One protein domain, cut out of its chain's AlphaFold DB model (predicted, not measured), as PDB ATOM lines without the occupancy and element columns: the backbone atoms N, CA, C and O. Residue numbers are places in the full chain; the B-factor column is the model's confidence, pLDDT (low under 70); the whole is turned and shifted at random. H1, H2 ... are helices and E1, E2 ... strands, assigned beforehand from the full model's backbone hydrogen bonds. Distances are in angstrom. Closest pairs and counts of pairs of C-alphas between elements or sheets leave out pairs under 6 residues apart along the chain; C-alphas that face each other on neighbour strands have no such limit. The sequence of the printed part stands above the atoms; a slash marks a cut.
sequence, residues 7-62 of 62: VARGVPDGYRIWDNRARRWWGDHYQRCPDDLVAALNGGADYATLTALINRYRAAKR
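Overview. This is residues 7 to 62 of the 62 residues of an uncharacterized protein of Amycolatopsis sp. DR6-1 (UniProt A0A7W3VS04). A small, strongly twisted sheet of three strands, E1 to E3, is paired with a hairpin of two helices: H1 packs by edge strand E1, while H2 only grazes the sheet, near E3. The printed part has 56 residues, with the named elements in the order E1, E2, E3, H1, H2. The sheet's order is E1, E2, E3, antiparallel throughout, and the class is mixed, helices and strands. The whole is compact and rounded, with a radius of gyration of the C-alphas of 10.6 A and spans of 30 by 27 by 17 A.

Along the chain. E1 is residues 7 to 11, 12.6 A long, beginning at C-alpha 7 (244.136, 191.319, 199.485). E2 is residues 14 to 19, 16.9 A, and E3 residues 24 to 30, 16.0 A. H1 is residues 35 to 43, 11.4 A. H2 is residues 47 to 60, 20.1 A, ending at C-alpha 60 (234.846, 181.144, 215.546).

Arrangement. The strands form a meander, each the antiparallel neighbour of the one before. In the hairpin E1 and E2, at 142 degrees, N 9 and O 16 are 2.9 A apart, within hydrogen-bond range. In the hairpin E2 and E3, at 153 degrees, N 26 and O 17 are 2.8 A apart, also within range. H1 is on the sheet at a height of 7.1 A; it lies over none of the strands, but only just, with 2 of its 9 C-alphas falling on E1. The closest C-alphas of E1 and H1, those of Val 7 and Leu 41, are 5.0 A apart. H1 and H2 form a helical hairpin and touch, at a shallow tilt of 20 degrees, opposite ways; the closest C-alphas are those of Leu 37 and Leu 53, 6.4 A, and H2 touches with residues 49 to 54 alone. H2 only grazes the sheet with residues 54 to 58; E3 and H2 are near each other, with 5 pairs of C-alphas within 10 A. In H1 and H2 every O i to N i+4 pair is within hydrogen-bond range.

Size, cuts and confidence. The two C-alphas farthest apart, those of Arg 21 and Arg 62, are 29.6 A apart. The printed part has no cut, and its four links are tight. The mean pLDDT of the printed part is 85.5; residue 33 and residues 61 to 62 are under 70.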
ATOM      1  N   VAL A   7     244.969 190.106 199.455       89.94
ATOM      2  CA  VAL A   7     244.136 191.319 199.485       89.94
ATOM      3  C   VAL A   7     242.683 190.932 199.730       89.94
ATOM      4  O   VAL A   7     242.195 189.976 199.125       89.94
ATOM      5  N   ALA A   8     241.978 191.682 200.575       90.69
ATOM      6  CA  ALA A   8     240.542 191.507 200.759       90.69
ATOM      7  C   ALA A   8     239.785 192.118 199.570       90.69
ATOM      8  O   ALA A   8     240.026 193.269 199.205       90.69
ATOM      9  N   ARG A   9     238.861 191.367 198.964       90.31
ATOM     10  CA  ARG A   9     237.957 191.882 197.929       90.31
ATOM     11  C   ARG A   9     236.508 191.601 198.293       90.31
ATOM     12  O   ARG A   9     236.177 190.478 198.672       90.31
ATOM     13  N   GLY A  10     235.662 192.615 198.132       89.12
ATOM     14  CA  GLY A  10     234.213 192.450 198.178       89.12
ATOM     15  C   GLY A  10     233.730 191.631 196.983       89.12
ATOM     16  O   GLY A  10     234.221 191.802 195.865       89.12
ATOM     17  N   VAL A  11     232.791 190.730 197.236       88.75
ATOM     18  CA  VAL A  11     232.078 189.931 196.236       88.75
ATOM     19  C   VAL A  11     230.581 189.979 196.564       88.75
ATOM     20  O   VAL A  11     230.229 190.294 197.703       88.75
ATOM     21  N   PRO A  12     229.681 189.679 195.613       84.81
ATOM     22  CA  PRO A  12     228.285 189.433 195.959       84.81
ATOM     23  C   PRO A  12     228.220 188.378 197.076       84.81
ATOM     24  O   PRO A  12     228.928 187.374 197.001       84.81
ATOM     25  N   ASP A  13     227.443 188.658 198.122       83.50
ATOM     26  CA  ASP A  13     227.293 187.862 199.353       83.50
ATOM     27  C   ASP A  13     228.437 187.910 200.384       83.50
ATOM     28  O   ASP A  13     228.394 187.165 201.366       83.50
ATOM     29  N   GLY A  14     229.421 188.807 200.237       87.88
ATOM     30  CA  GLY A  14     230.406 189.055 201.292       87.88
ATOM     31  C   GLY A  14     231.787 189.444 200.784       87.88
ATOM     32  O   GLY A  14     231.959 190.380 200.003       87.88
ATOM     33  N   TYR A  15     232.815 188.751 201.270       88.06
ATOM     34  CA  TYR A  15     234.194 188.995 200.856       88.06
ATOM     35  C   TYR A  15     234.984 187.697 200.660       88.06
ATOM     36  O   TYR A  15     234.728 186.662 201.288       88.06
ATOM     37  N   ARG A  16     235.994 187.776 199.786       89.81
ATOM     38  CA  ARG A  16     237.007 186.732 199.580       89.81
ATOM     39  C   ARG A  16     238.409 187.321 199.552       89.81
ATOM     40  O   ARG A  16     238.617 188.491 199.224       89.81
ATOM     41  N   ILE A  17     239.391 186.477 199.850       90.56
ATOM     42  CA  ILE A  17     240.802 186.852 199.795       90.56
ATOM     43  C   ILE A  17     241.351 186.538 198.403       90.56
ATOM     44  O   ILE A  17     241.263 185.408 197.924       90.56
ATOM     45  N   TRP A  18     241.941 187.532 197.748       91.56
ATOM     46  CA  TRP A  18     242.630 187.383 196.471       91.56
ATOM     47  C   TRP A  18     244.130 187.179 196.692       91.56
ATOM     48  O   TRP A  18     244.777 188.015 197.323       91.56
ATOM     49  N   ASP A  19     244.696 186.098 196.149       91.25
ATOM     50  CA  ASP A  19     246.145 185.893 196.084       91.25
ATOM     51  C   ASP A  19     246.683 186.506 194.782       91.25
ATOM     52  O   ASP A  19     246.464 185.988 193.685       91.25
ATOM     53  N   ASN A  20     247.413 187.616 194.894       89.44
ATOM     54  CA  ASN A  20     248.030 188.306 193.762       89.44
ATOM     55  C   ASN A  20     249.167 187.513 193.108       89.44
ATOM     56  O   ASN A  20     249.451 187.746 191.933       89.44
ATOM     57  N   ARG A  21     249.825 186.613 193.851       88.56
ATOM     58  CA  ARG A  21     250.925 185.784 193.346       88.56
ATOM     59  C   ARG A  21     250.384 184.595 192.565       88.56
ATOM     60  O   ARG A  21     250.850 184.335 191.464       88.56
ATOM     61  N   ALA A  22     249.391 183.900 193.117       90.44
ATOM     62  CA  ALA A  22     248.761 182.750 192.467       90.44
ATOM     63  C   ALA A  22     247.618 183.135 191.507       90.44
ATOM     64  O   ALA A  22     247.098 182.271 190.808       90.44
ATOM     65  N   ARG A  23     247.222 184.418 191.480       90.44
ATOM     66  CA  ARG A  23     246.116 184.971 190.676       90.44
ATOM     67  C   ARG A  23     244.808 184.183 190.831       90.44
ATOM     68  O   ARG A  23     244.109 183.933 189.853       90.44
ATOM     69  N   ARG A  24     244.486 183.793 192.064       92.88
ATOM     70  CA  ARG A  24     243.295 183.001 192.401       92.88
ATOM     71  C   ARG A  24     242.699 183.431 193.735       92.88
ATOM     72  O   ARG A  24     243.373 184.056 194.553       92.88
ATOM     73  N   TRP A  25     241.451 183.039 193.974       91.38
ATOM     74  CA  TRP A  25     240.837 183.142 195.296       91.38
ATOM     75  C   TRP A  25     241.519 182.185 196.278       91.38
ATOM     76  O   TRP A  25     241.787 181.030 195.945       91.38
ATOM     77  N   TRP A  26     241.803 182.673 197.481       87.06
ATOM     78  CA  TRP A  26     242.402 181.912 198.569       87.06
ATOM     79  C   TRP A  26     241.449 181.849 199.763       87.06
ATOM     80  O   TRP A  26     240.831 182.847 200.127       87.06
ATOM     81  N   GLY A  27     241.351 180.670 200.377       82.50
ATOM     82  CA  GLY A  27     240.506 180.447 201.544       82.50
ATOM     83  C   GLY A  27     239.003 180.472 201.249       82.50
ATOM     84  O   GLY A  27     238.552 180.300 200.112       82.50
ATOM     85  N   ASP A  28     238.245 180.650 202.326       83.69
ATOM     86  CA  ASP A  28     236.793 180.511 202.357       83.69
ATOM     87  C   ASP A  28     236.058 181.792 201.945       83.69
ATOM     88  O   ASP A  28     236.632 182.880 201.863       83.69
ATOM     89  N   HIS A  29     234.758 181.649 201.686       86.19
ATOM     90  CA  HIS A  29     233.852 182.785 201.571       86.19
ATOM     91  C   HIS A  29     233.375 183.220 202.959       86.19
ATOM     92  O   HIS A  29     232.930 182.401 203.779       86.19
ATOM     93  N   TYR A  30     233.457 184.521 203.214       81.38
ATOM     94  CA  TYR A  30     233.046 185.120 204.471       81.38
ATOM     95  C   TYR A  30     231.900 186.096 204.199       81.38
ATOM     96  O   TYR A  30     232.110 187.147 203.600       81.38
ATOM     97  N   GLN A  31     230.700 185.757 204.676       81.69
ATOM     98  CA  GLN A  31     229.530 186.642 204.593       81.69
ATOM     99  C   GLN A  31     229.684 187.892 205.463       81.69
ATOM    100  O   GLN A  31     229.188 188.961 205.123       81.69
ATOM    101  N   ARG A  32     230.390 187.767 206.590       73.75
ATOM    102  CA  ARG A  32     230.703 188.874 207.491       73.75
ATOM    103  C   ARG A  32     232.211 188.886 207.696       73.75
ATOM    104  O   ARG A  32     232.761 187.923 208.232       73.75
ATOM    105  N   CYS A  33     232.878 189.916 207.181       68.50
ATOM    106  CA  CYS A  33     234.311 190.065 207.383       68.50
ATOM    107  C   CYS A  33     234.571 190.817 208.689       68.50
ATOM    108  O   CYS A  33     233.973 191.871 208.896       68.50
ATOM    109  N   PRO A  34     235.469 190.323 209.537       77.19
ATOM    110  CA  PRO A  34     236.007 191.082 210.651       77.19
ATOM    111  C   PRO A  34     236.918 192.218 210.165       77.19
ATOM    112  O   PRO A  34     237.790 192.001 209.315       77.19
ATOM    113  N   ASP A  35     236.732 193.424 210.703       82.50
ATOM    114  CA  ASP A  35     237.456 194.629 210.270       82.50
ATOM    115  C   ASP A  35     238.982 194.508 210.435       82.50
ATOM    116  O   ASP A  35     239.745 194.997 209.601       82.50
ATOM    117  N   ASP A  36     239.445 193.793 211.462       85.06
ATOM    118  CA  ASP A  36     240.864 193.536 211.726       85.06
ATOM    119  C   ASP A  36     241.523 192.665 210.642       85.06
ATOM    120  O   ASP A  36     242.666 192.918 210.255       85.06
ATOM    121  N   LEU A  37     240.806 191.686 210.081       86.12
ATOM    122  CA  LEU A  37     241.303 190.866 208.977       86.12
ATOM    123  C   LEU A  37     241.394 191.675 207.678       86.12
ATOM    124  O   LEU A  37     242.382 191.550 206.948       86.12
ATOM    125  N   VAL A  38     240.413 192.541 207.399       87.75
ATOM    126  CA  VAL A  38     240.483 193.471 206.257       87.75
ATOM    127  C   VAL A  38     241.667 194.418 206.416       87.75
ATOM    128  O   VAL A  38     242.437 194.597 205.468       87.75
ATOM    129  N   ALA A  39     241.837 194.991 207.608       89.00
ATOM    130  CA  ALA A  39     242.934 195.897 207.912       89.00
ATOM    131  C   ALA A  39     244.290 195.198 207.764       89.00
ATOM    132  O   ALA A  39     245.197 195.766 207.163       89.00
ATOM    133  N   ALA A  40     244.428 193.948 208.209       89.62
ATOM    134  CA  ALA A  40     245.661 193.182 208.046       89.62
ATOM    135  C   ALA A  40     245.968 192.879 206.566       89.62
ATOM    136  O   ALA A  40     247.086 193.115 206.095       89.62
ATOM    137  N   LEU A  41     244.969 192.414 205.806       88.88
ATOM    138  CA  LEU A  41     245.104 192.092 204.378       88.88
ATOM    139  C   LEU A  41     245.476 193.327 203.548       88.88
ATOM    140  O   LEU A  41     246.366 193.275 202.696       88.88
ATOM    141  N   ASN A  42     244.819 194.454 203.809       87.25
ATOM    142  CA  ASN A  42     245.025 195.686 203.051       87.25
ATOM    143  C   ASN A  42     246.170 196.548 203.609       87.25
ATOM    144  O   ASN A  42     246.752 197.341 202.869       87.25
ATOM    145  N   GLY A  43     246.540 196.362 204.877       85.81
ATOM    146  CA  GLY A  43     247.609 197.075 205.578       85.81
ATOM    147  C   GLY A  43     249.009 196.533 205.298       85.81
ATOM    148  O   GLY A  43     249.988 197.224 205.549       85.81
ATOM    149  N   GLY A  44     249.125 195.349 204.687       82.62
ATOM    150  CA  GLY A  44     250.422 194.724 204.412       82.62
ATOM    151  C   GLY A  44     250.990 193.964 205.608       82.62
ATOM    152  O   GLY A  44     252.209 193.901 205.749       82.62
ATOM    153  N   ALA A  45     250.117 193.389 206.441       86.31
ATOM    154  CA  ALA A  45     250.533 192.461 207.482       86.31
ATOM    155  C   ALA A  45     251.343 191.295 206.889       86.31
ATOM    156  O   ALA A  45     251.165 190.894 205.731       86.31
ATOM    157  N   ASP A  46     252.240 190.749 207.698       86.38
ATOM    158  CA  ASP A  46     253.046 189.598 207.331       86.38
ATOM    159  C   ASP A  46     252.201 188.311 207.280       86.38
ATOM    160  O   ASP A  46     251.052 188.234 207.732       86.38
ATOM    161  N   TYR A  47     252.781 187.263 206.697       83.62
ATOM    162  CA  TYR A  47     252.077 186.002 206.480       83.62
ATOM    163  C   TYR A  47     251.655 185.309 207.783       83.62
ATOM    164  O   TYR A  47     250.593 184.678 207.811       83.62
ATOM    165  N   ALA A  48     252.448 185.425 208.854       88.50
ATOM    166  CA  ALA A  48     252.129 184.781 210.123       88.50
ATOM    167  C   ALA A  48     250.895 185.431 210.761       88.50
ATOM    168  O   ALA A  48     249.952 184.721 211.116       88.50
ATOM    169  N   THR A  49     250.845 186.767 210.790       89.81
ATOM    170  CA  THR A  49     249.682 187.522 211.286       89.81
ATOM    171  C   THR A  49     248.410 187.180 210.511       89.81
ATOM    172  O   THR A  49     247.378 186.872 211.110       89.81
ATOM    173  N   LEU A  50     248.480 187.150 209.173       88.31
ATOM    174  CA  LEU A  50     247.329 186.779 208.340       88.31
ATOM    175  C   LEU A  50     246.833 185.360 208.631       88.31
ATOM    176  O   LEU A  50     245.630 185.132 208.755       88.31
ATOM    177  N   THR A  51     247.753 184.404 208.765       87.81
ATOM    178  CA  THR A  51     247.411 183.000 209.024       87.81
ATOM    179  C   THR A  51     246.770 182.829 210.405       87.81
ATOM    180  O   THR A  51     245.784 182.101 210.534       87.81
ATOM    181  N   ALA A  52     247.266 183.538 211.422       91.00
ATOM    182  CA  ALA A  52     246.694 183.522 212.766       91.00
ATOM    183  C   ALA A  52     245.256 184.069 212.789       91.00
ATOM    184  O   ALA A  52     244.364 183.424 213.346       91.00
ATOM    185  N   LEU A  53     245.008 185.206 212.128       89.12
ATOM    186  CA  LEU A  53     243.667 185.792 212.024       89.12
ATOM    187  C   LEU A  53     242.696 184.849 211.307       89.12
ATOM    188  O   LEU A  53     241.596 184.598 211.796       89.12
ATOM    189  N   ILE A  54     243.112 184.263 210.184       86.88
ATOM    190  CA  ILE A  54     242.283 183.308 209.434       86.88
ATOM    191  C   ILE A  54     241.925 182.091 210.294       86.88
ATOM    192  O   ILE A  54     240.765 181.681 210.317       86.88
ATOM    193  N   ASN A  55     242.883 181.526 211.033       87.50
ATOM    194  CA  ASN A  55     242.625 180.386 211.916       87.50
ATOM    195  C   ASN A  55     241.665 180.741 213.055       87.50
ATOM    196  O   ASN A  55     240.748 179.969 213.339       87.50
ATOM    197  N   ARG A  56     241.822 181.925 213.662       87.69
ATOM    198  CA  ARG A  56     240.902 182.433 214.687       87.69
ATOM    199  C   ARG A  56     239.471 182.517 214.156       87.69
ATOM    200  O   ARG A  56     238.550 182.026 214.802       87.69
ATOM    201  N   TYR A  57     239.284 183.087 212.967       83.06
ATOM    202  CA  TYR A  57     237.953 183.233 212.376       83.06
ATOM    203  C   TYR A  57     237.358 181.924 211.871       83.06
ATOM    204  O   TYR A  57     236.145 181.748 211.931       83.06
ATOM    205  N   ARG A  58     238.190 180.971 211.446       81.44
ATOM    206  CA  ARG A  58     237.742 179.604 211.162       81.44
ATOM    207  C   ARG A  58     237.240 178.893 212.411       81.44
ATOM    208  O   ARG A  58     236.196 178.256 212.344       81.44
ATOM    209  N   ALA A  59     237.942 179.026 213.535       82.75
ATOM    210  CA  ALA A  59     237.507 178.452 214.806       82.75
ATOM    211  C   ALA A  59     236.207 179.096 215.314       82.75
ATOM    212  O   ALA A  59     235.338 178.389 215.807       82.75
ATOM    213  N   ALA A  60     236.049 180.413 215.141       78.25
ATOM    214  CA  ALA A  60     234.846 181.144 215.546       78.25
ATOM    215  C   ALA A  60     233.613 180.883 214.657       78.25
ATOM    216  O   ALA A  60     232.503 181.232 215.041       78.25
ATOM    217  N   LYS A  61     233.795 180.310 213.460       67.50
ATOM    218  CA  LYS A  61     232.702 179.949 212.540       67.50
ATOM    219  C   LYS A  61     232.102 178.563 212.849       67.50
ATOM    220  O   LYS A  61     231.184 178.148 212.146       67.50
ATOM    221  N   ARG A  62     232.654 177.845 213.829       54.50
ATOM    222  CA  ARG A  62     232.200 176.521 214.268       54.50
ATOM    223  C   ARG A  62     231.182 176.645 215.390       54.50
ATOM    224  O   ARG A  62     230.246 175.821 215.373       54.50
TER     225      ARG A  62